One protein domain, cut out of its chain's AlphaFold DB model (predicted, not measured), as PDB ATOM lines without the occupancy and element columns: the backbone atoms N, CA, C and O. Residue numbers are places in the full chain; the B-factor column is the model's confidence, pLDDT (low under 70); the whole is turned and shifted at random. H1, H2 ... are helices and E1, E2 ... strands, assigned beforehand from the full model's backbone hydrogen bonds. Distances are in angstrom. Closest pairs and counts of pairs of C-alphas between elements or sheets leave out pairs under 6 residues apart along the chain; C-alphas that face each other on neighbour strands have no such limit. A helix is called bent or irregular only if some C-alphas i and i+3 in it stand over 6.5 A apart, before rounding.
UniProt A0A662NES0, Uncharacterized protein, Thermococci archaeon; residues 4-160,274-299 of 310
ATOM      1  N   SER A   4      21.664  16.120 118.637       72.94
ATOM      2  CA  SER A   4      23.001  16.079 119.234       72.94
ATOM      3  C   SER A   4      23.993  15.235 118.427       72.94
ATOM      4  O   SER A   4      25.147  15.631 118.278       72.94
ATOM      5  N   LEU A   5      23.546  14.117 117.845       78.25
ATOM      6  CA  LEU A   5      24.377  13.259 116.998       78.25
ATOM      7  C   LEU A   5      24.725  13.969 115.683       78.25
ATOM      8  O   LEU A   5      25.867  13.925 115.232       78.25
ATOM      9  N   ILE A   6      23.754  14.674 115.095       77.94
ATOM     10  CA  ILE A   6      23.948  15.445 113.859       77.94
ATOM     11  C   ILE A   6      24.921  16.608 114.098       77.94
ATOM     12  O   ILE A   6      25.828  16.821 113.295       77.94
ATOM     13  N   ALA A   7      24.784  17.325 115.218       78.94
ATOM     14  CA  ALA A   7      25.690  18.411 115.591       78.94
ATOM     15  C   ALA A   7      27.128  17.918 115.848       78.94
ATOM     16  O   ALA A   7      28.080  18.547 115.387       78.94
ATOM     17  N   ALA A   8      27.292  16.773 116.518       81.12
ATOM     18  CA  ALA A   8      28.602  16.166 116.749       81.12
ATOM     19  C   ALA A   8      29.273  15.724 115.435       81.12
ATOM     20  O   ALA A   8      30.449  16.011 115.216       81.12
ATOM     21  N   ILE A   9      28.523  15.094 114.522       83.56
ATOM     22  CA  ILE A   9      29.027  14.720 113.190       83.56
ATOM     23  C   ILE A   9      29.436  15.969 112.398       83.56
ATOM     24  O   ILE A   9      30.509  15.986 111.800       83.56
ATOM     25  N   ALA A  10      28.636  17.040 112.435       82.31
ATOM     26  CA  ALA A  10      28.969  18.296 111.766       82.31
ATOM     27  C   ALA A  10      30.266  18.922 112.312       82.31
ATOM     28  O   ALA A  10      31.108  19.356 111.530       82.31
ATOM     29  N   GLN A  11      30.475  18.915 113.632       83.50
ATOM     30  CA  GLN A  11      31.715  19.406 114.247       83.50
ATOM     31  C   GLN A  11      32.935  18.565 113.859       83.50
ATOM     32  O   GLN A  11      33.992  19.125 113.572       83.50
ATOM     33  N   ILE A  12      32.790  17.238 113.791       86.19
ATOM     34  CA  ILE A  12      33.853  16.335 113.326       86.19
ATOM     35  C   ILE A  12      34.205  16.634 111.864       86.19
ATOM     36  O   ILE A  12      35.381  16.762 111.531       86.19
ATOM     37  N   VAL A  13      33.203  16.808 110.997       85.06
ATOM     38  CA  VAL A  13      33.421  17.151 109.582       85.06
ATOM     39  C   VAL A  13      34.127  18.500 109.447       85.06
ATOM     40  O   VAL A  13      35.104  18.601 108.709       85.06
ATOM     41  N   VAL A  14      33.702  19.524 110.195       86.81
ATOM     42  CA  VAL A  14      34.363  20.840 110.198       86.81
ATOM     43  C   VAL A  14      35.812  20.729 110.681       86.81
ATOM     44  O   VAL A  14      36.704  21.286 110.046       86.81
ATOM     45  N   ALA A  15      36.079  19.967 111.746       84.12
ATOM     46  CA  ALA A  15      37.434  19.754 112.250       84.12
ATOM     47  C   ALA A  15      38.339  19.052 111.221       84.12
ATOM     48  O   ALA A  15      39.493  19.447 111.048       84.12
ATOM     49  N   ILE A  16      37.814  18.060 110.492       89.06
ATOM     50  CA  ILE A  16      38.533  17.383 109.403       89.06
ATOM     51  C   ILE A  16      38.836  18.363 108.264       89.06
ATOM     52  O   ILE A  16      39.966  18.405 107.783       89.06
ATOM     53  N   VAL A  17      37.868  19.192 107.861       88.69
ATOM     54  CA  VAL A  17      38.063  20.204 106.806       88.69
ATOM     55  C   VAL A  17      39.137  21.218 107.206       88.69
ATOM     56  O   VAL A  17      40.032  21.501 106.409       88.69
ATOM     57  N   VAL A  18      39.103  21.715 108.446       87.25
ATOM     58  CA  VAL A  18      40.111  22.647 108.977       87.25
ATOM     59  C   VAL A  18      41.495  21.993 109.029       87.25
ATOM     60  O   VAL A  18      42.477  22.602 108.608       87.25
ATOM     61  N   ALA A  19      41.591  20.736 109.473       86.44
ATOM     62  CA  ALA A  19      42.852  19.995 109.485       86.44
ATOM     63  C   ALA A  19      43.410  19.778 108.065       86.44
ATOM     64  O   ALA A  19      44.606  19.969 107.834       86.44
ATOM     65  N   CYS A  20      42.553  19.447 107.093       88.19
ATOM     66  CA  CYS A  20      42.936  19.336 105.687       88.19
ATOM     67  C   CYS A  20      43.411  20.677 105.110       88.19
ATOM     68  O   CYS A  20      44.436  20.712 104.429       88.19
ATOM     69  N   GLN A  21      42.724  21.785 105.404       86.38
ATOM     70  CA  GLN A  21      43.145  23.127 104.986       86.38
ATOM     71  C   GLN A  21      44.490  23.523 105.605       86.38
ATOM     72  O   GLN A  21      45.367  24.017 104.895       86.38
ATOM     73  N   ALA A  22      44.699  23.255 106.896       85.00
ATOM     74  CA  ALA A  22      45.970  23.508 107.569       85.00
ATOM     75  C   ALA A  22      47.114  22.682 106.958       85.00
ATOM     76  O   ALA A  22      48.202  23.207 106.716       85.00
ATOM     77  N   TRP A  23      46.864  21.408 106.642       90.38
ATOM     78  CA  TRP A  23      47.845  20.541 105.987       90.38
ATOM     79  C   TRP A  23      48.197  21.015 104.572       90.38
ATOM     80  O   TRP A  23      49.377  21.100 104.232       90.38
ATOM     81  N   LEU A  24      47.198  21.383 103.763       85.19
ATOM     82  CA  LEU A  24      47.414  21.947 102.426       85.19
ATOM     83  C   LEU A  24      48.188  23.267 102.493       85.19
ATOM     84  O   LEU A  24      49.124  23.467 101.720       85.19
ATOM     85  N   THR A  25      47.854  24.129 103.455       81.06
ATOM     86  CA  THR A  25      48.557  25.399 103.683       81.06
ATOM     87  C   THR A  25      50.014  25.145 104.051       81.06
ATOM     88  O   THR A  25      50.906  25.701 103.414       81.06
ATOM     89  N   LYS A  26      50.284  24.234 104.995       81.69
ATOM     90  CA  LYS A  26      51.649  23.836 105.363       81.69
ATOM     91  C   LYS A  26      52.429  23.302 104.160       81.69
ATOM     92  O   LYS A  26      53.530  23.763 103.900       81.69
ATOM     93  N   ARG A  27      51.835  22.399 103.376       81.44
ATOM     94  CA  ARG A  27      52.470  21.844 102.172       81.44
ATOM     95  C   ARG A  27      52.768  22.922 101.127       81.44
ATOM     96  O   ARG A  27      53.821  22.879 100.498       81.44
ATOM     97  N   SER A  28      51.863  23.884 100.946       74.38
ATOM     98  CA  SER A  28      52.076  25.016 100.036       74.38
ATOM     99  C   SER A  28      53.194  25.942 100.524       74.38
ATOM    100  O   SER A  28      54.026  26.357  99.724       74.38
ATOM    101  N   LEU A  29      53.274  26.195 101.836       74.38
ATOM    102  CA  LEU A  29      54.349  26.964 102.458       74.38
ATOM    103  C   LEU A  29      55.693  26.250 102.331       74.38
ATOM    104  O   LEU A  29      56.682  26.895 102.010       74.38
ATOM    105  N   ASP A  30      55.739  24.934 102.529       75.56
ATOM    106  CA  ASP A  30      56.962  24.143 102.375       75.56
ATOM    107  C   ASP A  30      57.429  24.116 100.907       75.56
ATOM    108  O   ASP A  30      58.621  24.255 100.631       75.56
ATOM    109  N   ALA A  31      56.496  24.024  99.951       72.62
ATOM    110  CA  ALA A  31      56.800  24.118  98.523       72.62
ATOM    111  C   ALA A  31      57.321  25.512  98.133       72.62
ATOM    112  O   ALA A  31      58.325  25.613  97.429       72.62
ATOM    113  N   MET A  32      56.691  26.581  98.636       69.44
ATOM    114  CA  MET A  32      57.171  27.953  98.452       69.44
ATOM    115  C   MET A  32      58.553  28.138  99.090       69.44
ATOM    116  O   MET A  32      59.476  28.586  98.425       69.44
ATOM    117  N   ARG A  33      58.766  27.704 100.334       67.00
ATOM    118  CA  ARG A  33      60.083  27.768 100.993       67.00
ATOM    119  C   ARG A  33      61.162  27.049 100.192       67.00
ATOM    120  O   ARG A  33      62.243  27.598 100.022       67.00
ATOM    121  N   SER A  34      60.866  25.867  99.658       70.38
ATOM    122  CA  SER A  34      61.797  25.114  98.810       70.38
ATOM    123  C   SER A  34      62.146  25.861  97.513       70.38
ATOM    124  O   SER A  34      63.313  25.941  97.137       70.38
ATOM    125  N   GLN A  35      61.157  26.496  96.870       69.19
ATOM    126  CA  GLN A  35      61.376  27.296  95.658       69.19
ATOM    127  C   GLN A  35      62.214  28.558  95.906       69.19
ATOM    128  O   GLN A  35      63.008  28.934  95.050       69.19
ATOM    129  N   TRP A  36      62.054  29.204  97.064       67.25
ATOM    130  CA  TRP A  36      62.768  30.439  97.414       67.25
ATOM    131  C   TRP A  36      64.147  30.177  98.029       67.25
ATOM    132  O   TRP A  36      65.040  31.017  97.924       67.25
ATOM    133  N   LYS A  37      64.350  28.997  98.626       71.19
ATOM    134  CA  LYS A  37      65.609  28.588  99.259       71.19
ATOM    135  C   LYS A  37      66.782  28.636  98.277       71.19
ATOM    136  O   LYS A  37      67.789  29.262  98.585       71.19
ATOM    137  N   LEU A  38      66.646  28.041  97.090       69.31
ATOM    138  CA  LEU A  38      67.740  27.959  96.111       69.31
ATOM    139  C   LEU A  38      68.201  29.333  95.575       69.31
ATOM    140  O   LEU A  38      69.408  29.574  95.564       69.31
ATOM    141  N   PRO A  39      67.308  30.256  95.155       74.56
ATOM    142  CA  PRO A  39      67.705  31.614  94.775       74.56
ATOM    143  C   PRO A  39      68.398  32.389  95.900       74.56
ATOM    144  O   PRO A  39      69.441  32.987  95.658       74.56
ATOM    145  N   ILE A  40      67.858  32.336  97.124       73.50
ATOM    146  CA  ILE A  40      68.431  33.034  98.287       73.50
ATOM    147  C   ILE A  40      69.813  32.469  98.626       73.50
ATOM    148  O   ILE A  40      70.740  33.232  98.880       73.50
ATOM    149  N   MET A  41      69.971  31.141  98.582       72.94
ATOM    150  CA  MET A  41      71.268  30.482  98.748       72.94
ATOM    151  C   MET A  41      72.274  30.979  97.721       72.94
ATOM    152  O   MET A  41      73.345  31.424  98.111       72.94
ATOM    153  N   ARG A  42      71.918  30.979  96.429       75.25
ATOM    154  CA  ARG A  42      72.800  31.464  95.357       75.25
ATOM    155  C   ARG A  42      73.188  32.927  95.542       75.25
ATOM    156  O   ARG A  42      74.354  33.268  95.365       75.25
ATOM    157  N   GLU A  43      72.237  33.785  95.900       79.94
ATOM    158  CA  GLU A  43      72.503  35.204  96.144       79.94
ATOM    159  C   GLU A  43      73.456  35.398  97.331       79.94
ATOM    160  O   GLU A  43      74.454  36.106  97.210       79.94
ATOM    161  N   HIS A  44      73.181  34.740  98.459       80.19
ATOM    162  CA  HIS A  44      74.013  34.797  99.662       80.19
ATOM    163  C   HIS A  44      75.447  34.347  99.383       80.19
ATOM    164  O   HIS A  44      76.413  35.045  99.674       80.19
ATOM    165  N   THR A  45      75.562  33.196  98.743       78.12
ATOM    166  CA  THR A  45      76.807  32.600  98.296       78.12
ATOM    167  C   THR A  45      77.594  33.512  97.345       78.12
ATOM    168  O   THR A  45      78.811  33.631  97.479       78.12
ATOM    169  N   THR A  46      76.918  34.180  96.403       81.75
ATOM    170  CA  THR A  46      77.560  35.144  95.492       81.75
ATOM    171  C   THR A  46      78.136  36.310  96.288       81.75
ATOM    172  O   THR A  46      79.301  36.647  96.120       81.75
ATOM    173  N   LYS A  47      77.364  36.860  97.230       86.00
ATOM    174  CA  LYS A  47      77.844  37.939  98.101       86.00
ATOM    175  C   LYS A  47      79.038  37.497  98.944       86.00
ATOM    176  O   LYS A  47      80.010  38.233  99.032       86.00
ATOM    177  N   LEU A  48      79.009  36.295  99.523       86.12
ATOM    178  CA  LEU A  48      80.152  35.753 100.268       86.12
ATOM    179  C   LEU A  48      81.407  35.627  99.399       86.12
ATOM    180  O   LEU A  48      82.500  35.889  99.894       86.12
ATOM    181  N   LYS A  49      81.259  35.279  98.116       85.69
ATOM    182  CA  LYS A  49      82.378  35.272  97.167       85.69
ATOM    183  C   LYS A  49      83.024  36.648  97.066       85.69
ATOM    184  O   LYS A  49      84.237  36.762  97.210       85.69
ATOM    185  N   ASP A  50      82.203  37.677  96.875       87.69
ATOM    186  CA  ASP A  50      82.668  39.059  96.768       87.69
ATOM    187  C   ASP A  50      83.376  39.494  98.064       87.69
ATOM    188  O   ASP A  50      84.435  40.122  98.010       87.69
ATOM    189  N   ILE A  51      82.863  39.080  99.235       90.75
ATOM    190  CA  ILE A  51      83.532  39.304 100.529       90.75
ATOM    191  C   ILE A  51      84.899  38.616 100.584       90.75
ATOM    192  O   ILE A  51      85.862  39.238 101.028       90.75
ATOM    193  N   VAL A  52      85.008  37.351 100.168       91.31
ATOM    194  CA  VAL A  52      86.278  36.603 100.182       91.31
ATOM    195  C   VAL A  52      87.300  37.247  99.249       91.31
ATOM    196  O   VAL A  52      88.456  37.410  99.637       91.31
ATOM    197  N   GLU A  53      86.889  37.631  98.039       90.44
ATOM    198  CA  GLU A  53      87.769  38.276  97.063       90.44
ATOM    199  C   GLU A  53      88.284  39.627  97.565       90.44
ATOM    200  O   GLU A  53      89.490  39.879  97.516       90.44
ATOM    201  N   GLU A  54      87.398  40.459  98.110       90.44
ATOM    202  CA  GLU A  54      87.759  41.759  98.674       90.44
ATOM    203  C   GLU A  54      88.622  41.611  99.938       90.44
ATOM    204  O   GLU A  54      89.581  42.358 100.139       90.44
ATOM    205  N   PHE A  55      88.337  40.617 100.782       93.25
ATOM    206  CA  PHE A  55      89.146  40.328 101.965       93.25
ATOM    207  C   PHE A  55      90.558  39.875 101.573       93.25
ATOM    208  O   PHE A  55      91.537  40.426 102.081       93.25
ATOM    209  N   LEU A  56      90.682  38.942 100.624       92.81
ATOM    210  CA  LEU A  56      91.972  38.507 100.090       92.81
ATOM    211  C   LEU A  56      92.742  39.680  99.477       92.81
ATOM    212  O   LEU A  56      93.929  39.850  99.753       92.81
ATOM    213  N   PHE A  57      92.061  40.522  98.695       90.50
ATOM    214  CA  PHE A  57      92.658  41.716  98.109       90.50
ATOM    215  C   PHE A  57      93.227  42.650  99.184       90.50
ATOM    216  O   PHE A  57      94.391  43.040  99.098       90.50
ATOM    217  N   GLN A  58      92.457  42.970 100.227       89.69
ATOM    218  CA  GLN A  58      92.909  43.861 101.299       89.69
ATOM    219  C   GLN A  58      94.066  43.281 102.122       89.69
ATOM    220  O   GLN A  58      94.970  44.030 102.492       89.69
ATOM    221  N   VAL A  59      94.080  41.969 102.388       91.88
ATOM    222  CA  VAL A  59      95.217  41.309 103.058       91.88
ATOM    223  C   VAL A  59      96.473  41.377 102.185       91.88
ATOM    224  O   VAL A  59      97.535  41.744 102.687       91.88
ATOM    225  N   ALA A  60      96.347  41.145 100.876       89.12
ATOM    226  CA  ALA A  60      97.464  41.229  99.935       89.12
ATOM    227  C   ALA A  60      98.038  42.655  99.796       89.12
ATOM    228  O   ALA A  60      99.227  42.825  99.512       89.12
ATOM    229  N   GLN A  61      97.224  43.694 100.031       87.00
ATOM    230  CA  GLN A  61      97.691  45.086 100.089       87.00
ATOM    231  C   GLN A  61      98.548  45.385 101.326       87.00
ATOM    232  O   GLN A  61      99.261  46.392 101.338       87.00
ATOM    233  N   ILE A  62      98.500  44.546 102.363       88.88
ATOM    234  CA  ILE A  62      99.361  44.681 103.536       88.88
ATOM    235  C   ILE A  62     100.712  44.055 103.196       88.88
ATOM    236  O   ILE A  62     100.812  42.870 102.880       88.88
ATOM    237  N   SER A  63     101.769  44.861 103.217       84.12
ATOM    238  CA  SER A  63     103.113  44.417 102.879       84.12
ATOM    239  C   SER A  63     103.577  43.311 103.820       84.12
ATOM    240  O   SER A  63     103.281  43.321 105.015       84.12
ATOM    241  N   GLU A  64     104.365  42.387 103.281       85.00
ATOM    242  CA  GLU A  64     105.255  41.587 104.119       85.00
ATOM    243  C   GLU A  64     106.210  42.504 104.884       85.00
ATOM    244  O   GLU A  64     106.527  43.619 104.446       85.00
ATOM    245  N   THR A  65     106.645  42.025 106.040       82.94
ATOM    246  CA  THR A  65     107.608  42.710 106.897       82.94
ATOM    247  C   THR A  65     109.008  42.192 106.627       82.94
ATOM    248  O   THR A  65     109.193  41.006 106.349       82.94
ATOM    249  N   GLN A  66     109.998  43.073 106.720       81.25
ATOM    250  CA  GLN A  66     111.410  42.740 106.552       81.25
ATOM    251  C   GLN A  66     112.200  43.214 107.769       81.25
ATOM    252  O   GLN A  66     111.803  44.170 108.437       81.25
ATOM    253  N   GLU A  67     113.344  42.582 108.014       78.75
ATOM    254  CA  GLU A  67     114.344  43.025 108.991       78.75
ATOM    255  C   GLU A  67     115.050  44.290 108.474       78.75
ATOM    256  O   GLU A  67     116.167  44.273 107.964       78.75
ATOM    257  N   SER A  68     114.334  45.408 108.527       72.62
ATOM    258  CA  SER A  68     114.781  46.732 108.093       72.62
ATOM    259  C   SER A  68     114.325  47.784 109.099       72.62
ATOM    260  O   SER A  68     113.555  47.467 110.002       72.62
ATOM    261  N   TYR A  69     114.764  49.031 108.927       63.19
ATOM    262  CA  TYR A  69     114.501  50.180 109.800       63.19
ATOM    263  C   TYR A  69     113.063  50.241 110.285       63.19
ATOM    264  O   TYR A  69     112.804  50.522 111.454       63.19
ATOM    265  N   ASP A  70     112.133  49.978 109.371       78.00
ATOM    266  CA  ASP A  70     110.733  49.884 109.704       78.00
ATOM    267  C   ASP A  70     110.209  48.468 109.450       78.00
ATOM    268  O   ASP A  70     109.764  48.162 108.341       78.00
ATOM    269  N   PRO A  71     110.229  47.603 110.476       82.75
ATOM    270  CA  PRO A  71     109.719  46.250 110.363       82.75
ATOM    271  C   PRO A  71     108.186  46.213 110.426       82.75
ATOM    272  O   PRO A  71     107.614  45.128 110.409       82.75
ATOM    273  N   ARG A  72     107.489  47.356 110.541       87.31
ATOM    274  CA  ARG A  72     106.026  47.387 110.656       87.31
ATOM    275  C   ARG A  72     105.390  47.039 109.307       87.31
ATOM    276  O   ARG A  72     105.807  47.570 108.275       87.31
ATOM    277  N   PRO A  73     104.332  46.210 109.286       88.56
ATOM    278  CA  PRO A  73     103.596  45.956 108.057       88.56
ATOM    279  C   PRO A  73     102.898  47.239 107.618       88.56
ATOM    280  O   PRO A  73     102.403  47.989 108.458       88.56
ATOM    281  N   ARG A  74     102.839  47.507 106.313       85.00
ATOM    282  CA  ARG A  74     102.265  48.744 105.766       85.00
ATOM    283  C   ARG A  74     101.194  48.446 104.740       85.00
ATOM    284  O   ARG A  74     101.290  47.483 103.989       85.00
ATOM    285  N   VAL A  75     100.181  49.300 104.675       81.25
ATOM    286  CA  VAL A  75      99.159  49.213 103.626       81.25
ATOM    287  C   VAL A  75      99.680  49.925 102.372       81.25
ATOM    288  O   VAL A  75      99.974  51.119 102.424       81.25
ATOM    289  N   ARG A  76      99.816  49.202 101.250       64.62
ATOM    290  CA  ARG A  76     100.405  49.709  99.992       64.62
ATOM    291  C   ARG A  76      99.512  50.703  99.222       64.62
ATOM    292  O   ARG A  76     100.010  51.353  98.307       64.62
ATOM    293  N   SER A  77      98.220  50.835  99.552       57.38
ATOM    294  CA  SER A  77      97.239  51.643  98.798       57.38
ATOM    295  C   SER A  77      95.974  52.019  99.619       57.38
ATOM    296  O   SER A  77      95.753  51.512 100.713       57.38
ATOM    297  N   GLU A  78      95.146  52.925  99.089       49.22
ATOM    298  CA  GLU A  78      94.619  54.186  99.661       49.22
ATOM    299  C   GLU A  78      93.467  54.193 100.692       49.22
ATOM    300  O   GLU A  78      92.993  55.276 101.035       49.22
ATOM    301  N   LEU A  79      92.998  53.077 101.251       48.81
ATOM    302  CA  LEU A  79      91.804  53.112 102.121       48.81
ATOM    303  C   LEU A  79      92.019  52.427 103.475       48.81
ATOM    304  O   LEU A  79      91.603  51.293 103.696       48.81
ATOM    305  N   VAL A  80      92.622  53.154 104.421       49.06
ATOM    306  CA  VAL A  80      92.658  52.755 105.838       49.06
ATOM    307  C   VAL A  80      91.475  53.387 106.574       49.06
ATOM    308  O   VAL A  80      91.391  54.607 106.705       49.06
ATOM    309  N   TRP A  81      90.562  52.563 107.086       47.47
ATOM    310  CA  TRP A  81      89.460  53.023 107.933       47.47
ATOM    311  C   TRP A  81      89.996  53.473 109.307       47.47
ATOM    312  O   TRP A  81      90.588  52.673 110.031       47.47
ATOM    313  N   GLN A  82      89.796  54.745 109.679       47.47
ATOM    314  CA  GLN A  82      90.253  55.313 110.967       47.47
ATOM    315  C   GLN A  82      89.132  55.529 112.007       47.47
ATOM    316  O   GLN A  82      89.366  56.156 113.041       47.47
ATOM    317  N   GLY A  83      87.932  54.986 111.782       48.72
ATOM    318  CA  GLY A  83      86.804  55.094 112.718       48.72
ATOM    319  C   GLY A  83      85.823  56.234 112.427       48.72
ATOM    320  O   GLY A  83      86.014  57.036 111.514       48.72
ATOM    321  N   GLU A  84      84.749  56.302 113.220       42.03
ATOM    322  CA  GLU A  84      83.755  57.382 113.182       42.03
ATOM    323  C   GLU A  84      84.221  58.578 114.031       42.03
ATOM    324  O   GLU A  84      84.376  58.471 115.250       42.03
ATOM    325  N   ARG A  85      84.403  59.755 113.418       41.19
ATOM    326  CA  ARG A  85      84.442  61.023 114.163       41.19
ATOM    327  C   ARG A  85      83.022  61.568 114.254       41.19
ATOM    328  O   ARG A  85      82.396  61.822 113.231       41.19
ATOM    329  N   LYS A  86      82.523  61.774 115.478       36.22
ATOM    330  CA  LYS A  86      81.205  62.386 115.724       36.22
ATOM    331  C   LYS A  86      81.033  63.660 114.885       36.22
ATOM    332  O   LYS A  86      81.753  64.630 115.102       36.22
ATOM    333  N   GLY A  87      80.043  63.655 113.993       40.41
ATOM    334  CA  GLY A  87      79.559  64.848 113.294       40.41
ATOM    335  C   GLY A  87      80.252  65.211 111.977       40.41
ATOM    336  O   GLY A  87      80.029  66.319 111.500       40.41
ATOM    337  N   ILE A  88      81.065  64.331 111.385       37.31
ATOM    338  CA  ILE A  88      81.624  64.525 110.036       37.31
ATOM    339  C   ILE A  88      81.432  63.219 109.257       37.31
ATOM    340  O   ILE A  88      81.776  62.157 109.778       37.31
ATOM    341  N   ASP A  89      80.894  63.299 108.034       40.28
ATOM    342  CA  ASP A  89      80.886  62.176 107.090       40.28
ATOM    343  C   ASP A  89      82.293  61.574 107.008       40.28
ATOM    344  O   ASP A  89      83.287  62.299 106.962       40.28
ATOM    345  N   SER A  90      82.369  60.243 107.050       41.69
ATOM    346  CA  SER A  90      83.595  59.434 107.019       41.69
ATOM    347  C   SER A  90      84.768  60.125 106.306       41.69
ATOM    348  O   SER A  90      84.721  60.342 105.095       41.69
ATOM    349  N   VAL A  91      85.819  60.473 107.053       36.59
ATOM    350  CA  VAL A  91      87.007  61.127 106.489       36.59
ATOM    351  C   VAL A  91      87.942  60.048 105.952       36.59
ATOM    352  O   VAL A  91      88.678  59.414 106.706       36.59
ATOM    353  N   TRP A  92      87.899  59.849 104.639       46.12
ATOM    354  CA  TRP A  92      88.857  59.039 103.892       46.12
ATOM    355  C   TRP A  92      90.014  59.949 103.460       46.12
ATOM    356  O   TRP A  92      89.784  60.981 102.834       46.12
ATOM    357  N   GLN A  93      91.253  59.617 103.825       41.22
ATOM    358  CA  GLN A  93      92.443  60.305 103.315       41.22
ATOM    359  C   GLN A  93      93.389  59.278 102.704       41.22
ATOM    360  O   GLN A  93      93.790  58.334 103.386       41.22
ATOM    361  N   GLU A  94      93.785  59.516 101.454       38.75
ATOM    362  CA  GLU A  94      94.935  58.872 100.826       38.75
ATOM    363  C   GLU A  94      96.172  59.157 101.685       38.75
ATOM    364  O   GLU A  94      96.693  60.274 101.736       38.75
ATOM    365  N   ARG A  95      96.638  58.154 102.421       41.50
ATOM    366  CA  ARG A  95      97.944  58.196 103.073       41.50
ATOM    367  C   ARG A  95      98.682  56.936 102.684       41.50
ATOM    368  O   ARG A  95      98.398  55.856 103.196       41.50
ATOM    369  N   LYS A  96      99.616  57.099 101.751       48.41
ATOM    370  CA  LYS A  96     100.604  56.071 101.440       48.41
ATOM    371  C   LYS A  96     101.390  55.757 102.716       48.41
ATOM    372  O   LYS A  96     101.686  56.657 103.502       48.41
ATOM    373  N   ASP A  97     101.674  54.475 102.918       59.00
ATOM    374  CA  ASP A  97     102.599  53.977 103.933       59.00
ATOM    375  C   ASP A  97     102.166  54.115 105.411       59.00
ATOM    376  O   ASP A  97     103.019  54.282 106.284       59.00
ATOM    377  N   ILE A  98     100.874  53.994 105.747       72.94
ATOM    378  CA  ILE A  98     100.459  53.879 107.162       72.94
ATOM    379  C   ILE A  98     100.796  52.472 107.703       72.94
ATOM    380  O   ILE A  98     100.402  51.479 107.077       72.94
ATOM    381  N   PRO A  99     101.441  52.360 108.885       85.88
ATOM    382  CA  PRO A  99     101.595  51.087 109.581       85.88
ATOM    383  C   PRO A  99     100.250  50.407 109.875       85.88
ATOM    384  O   PRO A  99      99.305  51.009 110.390       85.88
ATOM    385  N   TYR A 100     100.160  49.121 109.567       87.62
ATOM    386  CA  TYR A 100      99.051  48.264 109.952       87.62
ATOM    387  C   TYR A 100      99.301  47.706 111.356       87.62
ATOM    388  O   TYR A 100     100.174  46.874 111.564       87.62
ATOM    389  N   ALA A 101      98.526  48.163 112.333       89.81
ATOM    390  CA  ALA A 101      98.594  47.765 113.737       89.81
ATOM    391  C   ALA A 101      97.411  46.861 114.141       89.81
ATOM    392  O   ALA A 101      96.974  46.872 115.291       89.81
ATOM    393  N   GLY A 102      96.855  46.103 113.188       88.62
ATOM    394  CA  GLY A 102      95.704  45.229 113.433       88.62
ATOM    395  C   GLY A 102      94.351  45.953 113.445       88.62
ATOM    396  O   GLY A 102      93.380  45.428 113.995       88.62
ATOM    397  N   GLN A 103      94.266  47.151 112.856       88.56
ATOM    398  CA  GLN A 103      92.996  47.851 112.659       88.56
ATOM    399  C   GLN A 103      91.999  47.025 111.830       88.56
ATOM    400  O   GLN A 103      92.358  46.066 111.145       88.56
ATOM    401  N   LYS A 104      90.717  47.396 111.903       88.50
ATOM    402  CA  LYS A 104      89.679  46.773 111.078       88.50
ATOM    403  C   LYS A 104      89.970  46.989 109.597       88.50
ATOM    404  O   LYS A 104      90.343  48.086 109.185       88.50
ATOM    405  N   LEU A 105      89.757  45.935 108.822       88.25
ATOM    406  CA  LEU A 105      89.771  46.016 107.369       88.25
ATOM    407  C   LEU A 105      88.497  46.715 106.882       88.25
ATOM    408  O   LEU A 105      87.470  46.712 107.563       88.25
ATOM    409  N   LEU A 106      88.548  47.305 105.691       84.25
ATOM    410  CA  LEU A 106      87.412  48.017 105.110       84.25
ATOM    411  C   LEU A 106      86.215  47.081 104.908       84.25
ATOM    412  O   LEU A 106      85.077  47.488 105.135       84.25
ATOM    413  N   ILE A 107      86.476  45.823 104.546       86.25
ATOM    414  CA  ILE A 107      85.427  44.813 104.369       86.25
ATOM    415  C   ILE A 107      84.720  44.463 105.689       86.25
ATOM    416  O   ILE A 107      83.506  44.286 105.705       86.25
ATOM    417  N   GLU A 108      85.444  44.480 106.817       88.69
ATOM    418  CA  GLU A 108      84.876  44.270 108.159       88.69
ATOM    419  C   GLU A 108      83.918  45.412 108.543       88.69
ATOM    420  O   GLU A 108      82.920  45.192 109.227       88.69
ATOM    421  N   ALA A 109      84.230  46.642 108.116       84.88
ATOM    422  CA  ALA A 109      83.430  47.826 108.416       84.88
ATOM    423  C   ALA A 109      82.221  47.986 107.481       84.88
ATOM    424  O   ALA A 109      81.148  48.361 107.946       84.88
ATOM    425  N   ARG A 110      82.387  47.722 106.177       84.75
ATOM    426  CA  ARG A 110      81.325  47.895 105.170       84.75
ATOM    427  C   ARG A 110      80.292  46.774 105.199       84.75
ATOM    428  O   ARG A 110      79.106  47.053 105.099       84.75
ATOM    429  N   GLU A 111      80.743  45.535 105.369       87.31
ATOM    430  CA  GLU A 111      79.914  44.336 105.217       87.31
ATOM    431  C   GLU A 111      79.948  43.474 106.483       87.31
ATOM    432  O   GLU A 111      80.101  42.254 106.433       87.31
ATOM    433  N   SER A 112      79.813  44.106 107.654       87.31
ATOM    434  CA  SER A 112      80.039  43.463 108.959       87.31
ATOM    435  C   SER A 112      79.258  42.161 109.156       87.31
ATOM    436  O   SER A 112      79.771  41.217 109.752       87.31
ATOM    437  N   ASN A 113      78.019  42.094 108.660       87.75
ATOM    438  CA  ASN A 113      77.168  40.913 108.805       87.75
ATOM    439  C   ASN A 113      77.683  39.739 107.970       87.75
ATOM    440  O   ASN A 113      77.858  38.651 108.512       87.75
ATOM    441  N   LEU A 114      77.966  39.967 106.685       86.88
ATOM    442  CA  LEU A 114      78.477  38.932 105.783       86.88
ATOM    443  C   LEU A 114      79.915  38.543 106.132       86.88
ATOM    444  O   LEU A 114      80.269  37.373 106.057       86.88
ATOM    445  N   PHE A 115      80.734  39.496 106.579       90.88
ATOM    446  CA  PHE A 115      82.082  39.220 107.065       90.88
ATOM    447  C   PHE A 115      82.061  38.324 108.310       90.88
ATOM    448  O   PHE A 115      82.774  37.325 108.371       90.88
ATOM    449  N   ASN A 116      81.221  38.639 109.302       90.31
ATOM    450  CA  ASN A 116      81.081  37.786 110.482       90.31
ATOM    451  C   ASN A 116      80.519  36.411 110.111       90.31
ATOM    452  O   ASN A 116      80.999  35.399 110.613       90.31
ATOM    453  N   ASP A 117      79.547  36.359 109.203       86.62
ATOM    454  CA  ASP A 117      78.985  35.098 108.735       86.62
ATOM    455  C   ASP A 117      80.019  34.228 107.996       86.62
ATOM    456  O   ASP A 117      80.092  33.020 108.236       86.62
ATOM    457  N   LEU A 118      80.892  34.838 107.189       88.81
ATOM    458  CA  LEU A 118      82.036  34.171 106.568       88.81
ATOM    459  C   LEU A 118      82.960  33.554 107.632       88.81
ATOM    460  O   LEU A 118      83.244  32.358 107.608       88.81
ATOM    461  N   ILE A 119      83.403  34.374 108.588       89.75
ATOM    462  CA  ILE A 119      84.380  33.993 109.617       89.75
ATOM    463  C   ILE A 119      83.827  32.933 110.584       89.75
ATOM    464  O   ILE A 119      84.585  32.103 111.092       89.75
ATOM    465  N   GLU A 120      82.529  32.972 110.886       87.19
ATOM    466  CA  GLU A 120      81.917  32.103 111.894       87.19
ATOM    467  C   GLU A 120      81.300  30.836 111.315       87.19
ATOM    468  O   GLU A 120      81.397  29.780 111.944       87.19
ATOM    469  N   ASN A 121      80.679  30.930 110.138       82.81
ATOM    470  CA  ASN A 121      79.853  29.856 109.594       82.81
ATOM    471  C   ASN A 121      80.445  29.234 108.317       82.81
ATOM    472  O   ASN A 121      80.132  28.082 108.027       82.81
ATOM    473  N   HIS A 122      81.357  29.915 107.613       82.44
ATOM    474  CA  HIS A 122      81.898  29.471 106.316       82.44
ATOM    475  C   HIS A 122      83.415  29.187 106.347       82.44
ATOM    476  O   HIS A 122      84.118  29.323 105.351       82.44
ATOM    477  N   ASP A 123      83.921  28.728 107.497       83.75
ATOM    478  CA  ASP A 123      85.329  28.355 107.730       83.75
ATOM    479  C   ASP A 123      85.662  26.905 107.297       83.75
ATOM    480  O   ASP A 123      86.273  26.120 108.033       83.75
ATOM    481  N   PHE A 124      85.195  26.472 106.127       84.75
ATOM    482  CA  PHE A 124      85.480  25.124 105.636       84.75
ATOM    483  C   PHE A 124      85.380  25.018 104.123       84.75
ATOM    484  O   PHE A 124      84.703  25.800 103.467       84.75
ATOM    485  N   ILE A 125      85.999  23.965 103.598       83.00
ATOM    486  CA  ILE A 125      85.872  23.539 102.209       83.00
ATOM    487  C   ILE A 125      85.636  22.030 102.124       83.00
ATOM    488  O   ILE A 125      85.833  21.304 103.097       83.00
ATOM    489  N   TYR A 126      85.234  21.548 100.956       79.88
ATOM    490  CA  TYR A 126      85.105  20.132 100.629       79.88
ATOM    491  C   TYR A 126      86.218  19.767  99.649       79.88
ATOM    492  O   TYR A 126      86.231  20.235  98.515       79.88
ATOM    493  N   GLU A 127      87.146  18.920 100.082       78.06
ATOM    494  CA  GLU A 127      88.213  18.375  99.239       78.06
ATOM    495  C   GLU A 127      88.078  16.855  99.207       78.06
ATOM    496  O   GLU A 127      88.048  16.211 100.257       78.06
ATOM    497  N   ASN A 128      87.981  16.270  98.009       81.31
ATOM    498  CA  ASN A 128      87.769  14.828  97.815       81.31
ATOM    499  C   ASN A 128      86.555  14.283  98.600       81.31
ATOM    500  O   ASN A 128      86.614  13.207  99.191       81.31
ATOM    501  N   GLY A 129      85.465  15.059  98.655       76.88
ATOM    502  CA  GLY A 129      84.246  14.704  99.392       76.88
ATOM    503  C   GLY A 129      84.356  14.821 100.918       76.88
ATOM    504  O   GLY A 129      83.394  14.511 101.617       76.88
ATOM    505  N   GLN A 130      85.492  15.280 101.460       79.50
ATOM    506  CA  GLN A 130      85.689  15.471 102.896       79.50
ATOM    507  C   GLN A 130      85.655  16.950 103.273       79.50
ATOM    508  O   GLN A 130      86.346  17.774 102.674       79.50
ATOM    509  N   LYS A 131      84.887  17.267 104.319       82.81
ATOM    510  CA  LYS A 131      84.822  18.606 104.913       82.81
ATOM    511  C   LYS A 131      86.118  18.901 105.673       82.81
ATOM    512  O   LYS A 131      86.415  18.244 106.670       82.81
ATOM    513  N   LYS A 132      86.876  19.896 105.221       85.75
ATOM    514  CA  LYS A 132      88.120  20.375 105.834       85.75
ATOM    515  C   LYS A 132      87.927  21.775 106.392       85.75
ATOM    516  O   LYS A 132      87.450  22.660 105.691       85.75
ATOM    517  N   LYS A 133      88.313  21.972 107.650       89.25
ATOM    518  CA  LYS A 133      88.272  23.274 108.318       89.25
ATOM    519  C   LYS A 133      89.487  24.110 107.917       89.25
ATOM    520  O   LYS A 133      90.589  23.568 107.875       89.25
ATOM    521  N   LEU A 134      89.287  25.397 107.642       89.00
ATOM    522  CA  LEU A 134      90.369  26.297 107.225       89.00
ATOM    523  C   LEU A 134      90.964  27.120 108.368       89.00
ATOM    524  O   LEU A 134      92.052  27.666 108.226       89.00
ATOM    525  N   HIS A 135      90.303  27.156 109.525       92.00
ATOM    526  CA  HIS A 135      90.729  27.928 110.690       92.00
ATOM    527  C   HIS A 135      90.835  29.441 110.420       92.00
ATOM    528  O   HIS A 135      91.589  30.140 111.097       92.00
ATOM    529  N   LEU A 136      90.027  29.969 109.498       92.19
ATOM    530  CA  LEU A 136      90.013  31.358 109.045       92.19
ATOM    531  C   LEU A 136      89.909  32.357 110.204       92.19
ATOM    532  O   LEU A 136      90.701  33.294 110.287       92.19
ATOM    533  N   LYS A 137      88.994  32.121 111.158       93.88
ATOM    534  CA  LYS A 137      88.845  32.965 112.360       93.88
ATOM    535  C   LYS A 137      90.138  33.044 113.168       93.88
ATOM    536  O   LYS A 137      90.507  34.119 113.633       93.88
ATOM    537  N   LYS A 138      90.823  31.909 113.327       94.94
ATOM    538  CA  LYS A 138      92.080  31.818 114.071       94.94
ATOM    539  C   LYS A 138      93.201  32.531 113.315       94.94
ATOM    540  O   LYS A 138      93.839  33.400 113.899       94.94
ATOM    541  N   HIS A 139      93.393  32.226 112.030       95.12
ATOM    542  CA  HIS A 139      94.430  32.859 111.208       95.12
ATOM    543  C   HIS A 139      94.256  34.380 111.150       95.12
ATOM    544  O   HIS A 139      95.222  35.116 111.323       95.12
ATOM    545  N   TYR A 140      93.018  34.865 111.015       95.31
ATOM    546  CA  TYR A 140      92.740  36.298 111.015       95.31
ATOM    547  C   TYR A 140      93.036  36.969 112.365       95.31
ATOM    548  O   TYR A 140      93.603  38.063 112.404       95.31
ATOM    549  N   GLN A 141      92.696  36.320 113.483       95.75
ATOM    550  CA  GLN A 141      93.020  36.830 114.820       95.75
ATOM    551  C   GLN A 141      94.533  36.881 115.063       95.75
ATOM    552  O   GLN A 141      95.035  37.899 115.538       95.75
ATOM    553  N   GLU A 142      95.258  35.818 114.711       96.06
ATOM    554  CA  GLU A 142      96.716  35.747 114.854       96.06
ATOM    555  C   GLU A 142      97.417  36.793 113.980       96.06
ATOM    556  O   GLU A 142      98.309  37.493 114.459       96.06
ATOM    557  N   PHE A 143      96.950  36.985 112.744       96.00
ATOM    558  CA  PHE A 143      97.422  38.035 111.841       96.00
ATOM    559  C   PHE A 143      97.298  39.442 112.453       96.00
ATOM    560  O   PHE A 143      98.277  40.192 112.496       96.00
ATOM    561  N   LYS A 144      96.114  39.806 112.977       95.56
ATOM    562  CA  LYS A 144      95.885  41.123 113.605       95.56
ATOM    563  C   LYS A 144      96.723  41.314 114.864       95.56
ATOM    564  O   LYS A 144      97.326  42.370 115.047       95.56
ATOM    565  N   GLU A 145      96.748  40.306 115.732       96.88
ATOM    566  CA  GLU A 145      97.449  40.384 117.012       96.88
ATOM    567  C   GLU A 145      98.966  40.459 116.816       96.88
ATOM    568  O   GLU A 145      99.640  41.218 117.512       96.88
ATOM    569  N   CYS A 146      99.512  39.729 115.839       96.06
ATOM    570  CA  CYS A 146     100.932  39.796 115.512       96.06
ATOM    571  C   CYS A 146     101.313  41.179 114.967       96.06
ATOM    572  O   CYS A 146     102.284  41.769 115.437       96.06
ATOM    573  N   ALA A 147     100.508  41.743 114.056       95.31
ATOM    574  CA  ALA A 147     100.716  43.099 113.545       95.31
ATOM    575  C   ALA A 147     100.714  44.144 114.673       95.31
ATOM    576  O   ALA A 147     101.592  45.007 114.737       95.31
ATOM    577  N   LYS A 148      99.753  44.044 115.596       96.00
ATOM    578  CA  LYS A 148      99.651  44.924 116.764       96.00
ATOM    579  C   LYS A 148     100.892  44.830 117.658       96.00
ATOM    580  O   LYS A 148     101.513  45.853 117.933       96.00
ATOM    581  N   LYS A 149     101.285  43.616 118.057       96.50
ATOM    582  CA  LYS A 149     102.468  43.383 118.906       96.50
ATOM    583  C   LYS A 149     103.756  43.879 118.262       96.50
ATOM    584  O   LYS A 149     104.594  44.447 118.956       96.50
ATOM    585  N   LEU A 150     103.910  43.680 116.953       95.38
ATOM    586  CA  LEU A 150     105.067  44.166 116.208       95.38
ATOM    587  C   LEU A 150     105.156  45.694 116.276       95.38
ATOM    588  O   LEU A 150     106.190  46.221 116.666       95.38
ATOM    589  N   ASN A 151     104.048  46.404 116.035       94.00
ATOM    590  CA  ASN A 151     104.003  47.862 116.183       94.00
ATOM    591  C   ASN A 151     104.325  48.319 117.615       94.00
ATOM    592  O   ASN A 151     105.106  49.251 117.798       94.00
ATOM    593  N   GLU A 152     103.748  47.672 118.631       95.56
ATOM    594  CA  GLU A 152     104.018  47.987 120.040       95.56
ATOM    595  C   GLU A 152     105.504  47.821 120.378       95.56
ATOM    596  O   GLU A 152     106.110  48.725 120.953       95.56
ATOM    597  N   LYS A 153     106.120  46.707 119.965       96.25
ATOM    598  CA  LYS A 153     107.533  46.426 120.240       96.25
ATOM    599  C   LYS A 153     108.485  47.337 119.475       96.25
ATOM    600  O   LYS A 153     109.476  47.776 120.056       96.25
ATOM    601  N   THR A 154     108.168  47.691 118.231       94.19
ATOM    602  CA  THR A 154     108.928  48.702 117.485       94.19
ATOM    603  C   THR A 154     108.854  50.064 118.180       94.19
ATOM    604  O   THR A 154     109.892  50.676 118.412       94.19
ATOM    605  N   ASN A 155     107.668  50.509 118.609       94.44
ATOM    606  CA  ASN A 155     107.510  51.783 119.323       94.44
ATOM    607  C   ASN A 155     108.235  51.788 120.683       94.44
ATOM    608  O   ASN A 155     108.835  52.794 121.067       94.44
ATOM    609  N   GLU A 156     108.207  50.670 121.418       96.50
ATOM    610  CA  GLU A 156     108.977  50.506 122.656       96.50
ATOM    611  C   GLU A 156     110.487  50.641 122.403       96.50
ATOM    612  O   GLU A 156     111.173  51.328 123.164       96.50
ATOM    613  N   LEU A 157     111.011  50.021 121.339       96.38
ATOM    614  CA  LEU A 157     112.419  50.148 120.957       96.38
ATOM    615  C   LEU A 157     112.764  51.592 120.561       96.38
ATOM    616  O   LEU A 157     113.753  52.131 121.055       96.38
ATOM    617  N   GLU A 158     111.936  52.250 119.743       95.00
ATOM    618  CA  GLU A 158     112.116  53.660 119.364       95.00
ATOM    619  C   GLU A 158     112.205  54.580 120.596       95.00
ATOM    620  O   GLU A 158     113.072  55.460 120.668       95.00
ATOM    621  N   ALA A 159     111.341  54.363 121.593       96.31
ATOM    622  CA  ALA A 159     111.353  55.114 122.844       96.31
ATOM    623  C   ALA A 159     112.628  54.849 123.662       96.31
ATOM    624  O   ALA A 159     113.273  55.796 124.119       96.31
ATOM    625  N   LYS A 160     113.032  53.581 123.791       96.94
ATOM    626  CA  LYS A 160     114.256  53.171 124.497       96.94
ATOM    627  C   LYS A 160     115.527  53.725 123.848       96.94
ATOM    628  O   LYS A 160     116.424  54.173 124.560       96.94
ATOM    629  N   LEU A 274     108.794  38.388 115.722       96.31
ATOM    630  CA  LEU A 274     107.483  38.923 115.336       96.31
ATOM    631  C   LEU A 274     107.354  39.185 113.827       96.31
ATOM    632  O   LEU A 274     106.257  39.008 113.298       96.31
ATOM    633  N   VAL A 275     108.434  39.567 113.141       94.56
ATOM    634  CA  VAL A 275     108.485  39.709 111.673       94.56
ATOM    635  C   VAL A 275     108.227  38.359 111.001       94.56
ATOM    636  O   VAL A 275     107.345  38.254 110.147       94.56
ATOM    637  N   GLU A 276     108.928  37.307 111.428       94.31
ATOM    638  CA  GLU A 276     108.721  35.949 110.909       94.31
ATOM    639  C   GLU A 276     107.291  35.457 111.165       94.31
ATOM    640  O   GLU A 276     106.611  34.973 110.255       94.31
ATOM    641  N   ASN A 277     106.805  35.617 112.400       95.69
ATOM    642  CA  ASN A 277     105.456  35.199 112.770       95.69
ATOM    643  C   ASN A 277     104.386  35.965 111.984       95.69
ATOM    644  O   ASN A 277     103.415  35.356 111.535       95.69
ATOM    645  N   PHE A 278     104.553  37.276 111.782       96.00
ATOM    646  CA  PHE A 278     103.604  38.074 111.011       96.00
ATOM    647  C   PHE A 278     103.498  37.562 109.573       96.00
ATOM    648  O   PHE A 278     102.388  37.283 109.112       96.00
ATOM    649  N   ASN A 279     104.635  37.377 108.896       94.00
ATOM    650  CA  ASN A 279     104.670  36.881 107.520       94.00
ATOM    651  C   ASN A 279     104.033  35.488 107.412       94.00
ATOM    652  O   ASN A 279     103.192  35.263 106.544       94.00
ATOM    653  N   LYS A 280     104.331  34.589 108.357       96.06
ATOM    654  CA  LYS A 280     103.719  33.255 108.421       96.06
ATOM    655  C   LYS A 280     102.198  33.302 108.608       96.06
ATOM    656  O   LYS A 280     101.460  32.586 107.936       96.06
ATOM    657  N   HIS A 281     101.702  34.125 109.533       96.25
ATOM    658  CA  HIS A 281     100.260  34.241 109.770       96.25
ATOM    659  C   HIS A 281      99.533  34.904 108.599       96.25
ATOM    660  O   HIS A 281      98.395  34.532 108.305       96.25
ATOM    661  N   LYS A 282     100.188  35.850 107.918       95.38
ATOM    662  CA  LYS A 282      99.690  36.433 106.674       95.38
ATOM    663  C   LYS A 282      99.557  35.359 105.589       95.38
ATOM    664  O   LYS A 282      98.469  35.215 105.042       95.38
ATOM    665  N   GLU A 283     100.598  34.562 105.356       95.81
ATOM    666  CA  GLU A 283     100.589  33.466 104.374       95.81
ATOM    667  C   GLU A 283      99.471  32.450 104.660       95.81
ATOM    668  O   GLU A 283      98.695  32.105 103.772       95.81
ATOM    669  N   HIS A 284      99.310  32.021 105.917       95.25
ATOM    670  CA  HIS A 284      98.226  31.111 106.307       95.25
ATOM    671  C   HIS A 284      96.829  31.691 106.027       95.25
ATOM    672  O   HIS A 284      95.910  30.962 105.632       95.25
ATOM    673  N   LEU A 285      96.641  32.992 106.276       96.19
ATOM    674  CA  LEU A 285      95.380  33.680 106.012       96.19
ATOM    675  C   LEU A 285      95.120  33.792 104.505       96.19
ATOM    676  O   LEU A 285      94.006  33.503 104.068       96.19
ATOM    677  N   GLU A 286      96.131  34.159 103.718       94.56
ATOM    678  CA  GLU A 286      96.046  34.242 102.257       94.56
ATOM    679  C   GLU A 286      95.751  32.876 101.622       94.56
ATOM    680  O   GLU A 286      94.857  32.797 100.781       94.56
ATOM    681  N   ASP A 287      96.397  31.794 102.072       93.69
ATOM    682  CA  ASP A 287      96.092  30.426 101.619       93.69
ATOM    683  C   ASP A 287      94.635  30.046 101.923       93.69
ATOM    684  O   ASP A 287      93.898  29.593 101.045       93.69
ATOM    685  N   SER A 288      94.184  30.301 103.157       92.62
ATOM    686  CA  SER A 288      92.805  30.011 103.575       92.62
ATOM    687  C   SER A 288      91.788  30.748 102.697       92.62
ATOM    688  O   SER A 288      90.802  30.162 102.250       92.62
ATOM    689  N   LEU A 289      92.037  32.031 102.422       93.06
ATOM    690  CA  LEU A 289      91.171  32.867 101.594       93.06
ATOM    691  C   LEU A 289      91.224  32.483 100.111       93.06
ATOM    692  O   LEU A 289      90.178  32.438  99.465       93.06
ATOM    693  N   SER A 290      92.398  32.145  99.573       91.31
ATOM    694  CA  SER A 290      92.532  31.671  98.190       91.31
ATOM    695  C   SER A 290      91.759  30.372  97.979       91.31
ATOM    696  O   SER A 290      91.002  30.243  97.019       91.31
ATOM    697  N   ARG A 291      91.857  29.431  98.924       88.62
ATOM    698  CA  ARG A 291      91.112  28.166  98.863       88.62
ATOM    699  C   ARG A 291      89.601  28.374  98.946       88.62
ATOM    700  O   ARG A 291      88.863  27.665  98.267       88.62
ATOM    701  N   LEU A 292      89.133  29.350  99.729       87.88
ATOM    702  CA  LEU A 292      87.716  29.741  99.759       87.88
ATOM    703  C   LEU A 292      87.261  30.398  98.458       87.88
ATOM    704  O   LEU A 292      86.137  30.159  98.024       87.88
ATOM    705  N   LYS A 293      88.113  31.208  97.825       85.12
ATOM    706  CA  LYS A 293      87.811  31.871  96.553       85.12
ATOM    707  C   LYS A 293      87.597  30.864  95.419       85.12
ATOM    708  O   LYS A 293      86.672  31.023  94.624       85.12
ATOM    709  N   ASP A 294      88.416  29.818  95.370       73.69
ATOM    710  CA  ASP A 294      88.408  28.832  94.281       73.69
ATOM    711  C   ASP A 294      87.333  27.739  94.439       73.69
ATOM    712  O   ASP A 294      87.092  26.932  93.532       73.69
ATOM    713  N   MET A 295      86.661  27.679  95.590       66.69
ATOM    714  CA  MET A 295      85.793  26.559  95.928       66.69
ATOM    715  C   MET A 295      84.395  26.656  95.310       66.69
ATOM    716  O   MET A 295      83.483  27.229  95.893       66.69
ATOM    717  N   ARG A 296      84.157  25.924  94.217       56.06
ATOM    718  CA  ARG A 296      82.813  25.754  93.632       56.06
ATOM    719  C   ARG A 296      81.731  25.297  94.615       56.06
ATOM    720  O   ARG A 296      80.601  25.704  94.453       56.06
ATOM    721  N   GLY A 297      82.029  24.495  95.640       53.94
ATOM    722  CA  GLY A 297      81.001  23.953  96.548       53.94
ATOM    723  C   GLY A 297      80.351  24.972  97.499       53.94
ATOM    724  O   GLY A 297      79.223  24.754  97.922       53.94
ATOM    725  N   LEU A 298      81.011  26.098  97.797       54.75
ATOM    726  CA  LEU A 298      80.327  27.250  98.401       54.75
ATOM    727  C   LEU A 298      79.390  27.915  97.384       54.75
ATOM    728  O   LEU A 298      78.326  28.385  97.781       54.75
ATOM    729  N   TYR A 299      79.807  27.928  96.106       53.31
ATOM    730  CA  TYR A 299      79.276  28.732  94.997       53.31
ATOM    731  C   TYR A 299      78.175  28.083  94.134       53.31
ATOM    732  O   TYR A 299      77.300  28.788  93.633       53.31
TER     733      TYR A 299
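Overview. This is residues 4 to 160 and 274 to 299 of the 310 residues of an uncharacterized protein of Thermococci archaeon (UniProt A0A662NES0). A long helical arm, residues 4 to 40 of H1, sticks out from a small body where the rest of H1 packs with H2, H3, H5 and H6. H4 and H5 run side by side, the hairpin E1 E2 lies near one end of H5, and residues 84 to 89 stick out as a loop tip. The printed part has 183 residues, mostly helix, in the order H1 H2 H3 E1 E2 H4 H5 H6, with an antiparallel sheet E1 - E2. It is extended, with a radius of gyration of the C-alphas of 26.2 A and spans of 99 by 51 by 26 A.

Along the chain. H1, residues 4 to 60, begins at C-alpha 4 (23.001, 16.079, 119.234) and is 80.9 A long, with a kink of 30 degrees near residue 37; it is neither bent nor irregular, but only just: C-alphas 35 and 38 are 6.4 A apart. H2 is residues 106 to 110, H3 112 to 121, E1 124 to 127 and E2 130 to 133. H4, residues 136 to 160, spans 36.1 A; H5, residues 274 to 293, 28.1 A. H6, residues 296 to 299, ends at C-alpha 299 (79.276, 28.732, 94.997).

Arrangement. With residues 51 to 58 alone H1 touches H2, closest C-alphas Phe 55 and Ile 107, 6.3 A. With residues 47 to 51 alone it touches H3, about perpendicular at 81 degrees, closest C-alphas Leu 48 and Leu 114, 6.6 A. With residues 49 to 60 alone it touches H5, closest C-alphas Leu 56 and Leu 289, 5.9 A. With residues 42 to 49 alone it touches H6, closest C-alphas Thr 45 and Tyr 299, 5.7 A. H4 and H5 touch at a shallow tilt of 25 degrees, opposite ways, closest C-alphas Phe 143 and His 281, 5.2 A. In the hairpin, N 125 and O 132 are within hydrogen-bond range at 2.9 A. Every O i to N i+4 pair is within range in H2, H3, H4 and H5, and 51 of 53 in H1; H6 is too short for one.

Size, cuts and confidence. The C-alphas of Ser 4 and Lys 160, the two farthest apart, are 98.6 A apart. Residues 161 to 273 are not printed, with 18.2 A between C-alphas 160 and 274. The link H1 to H2 is long, 45 residues. pLDDT is under 70 at 33 residues, among them 76 to 97 and 295 to 299.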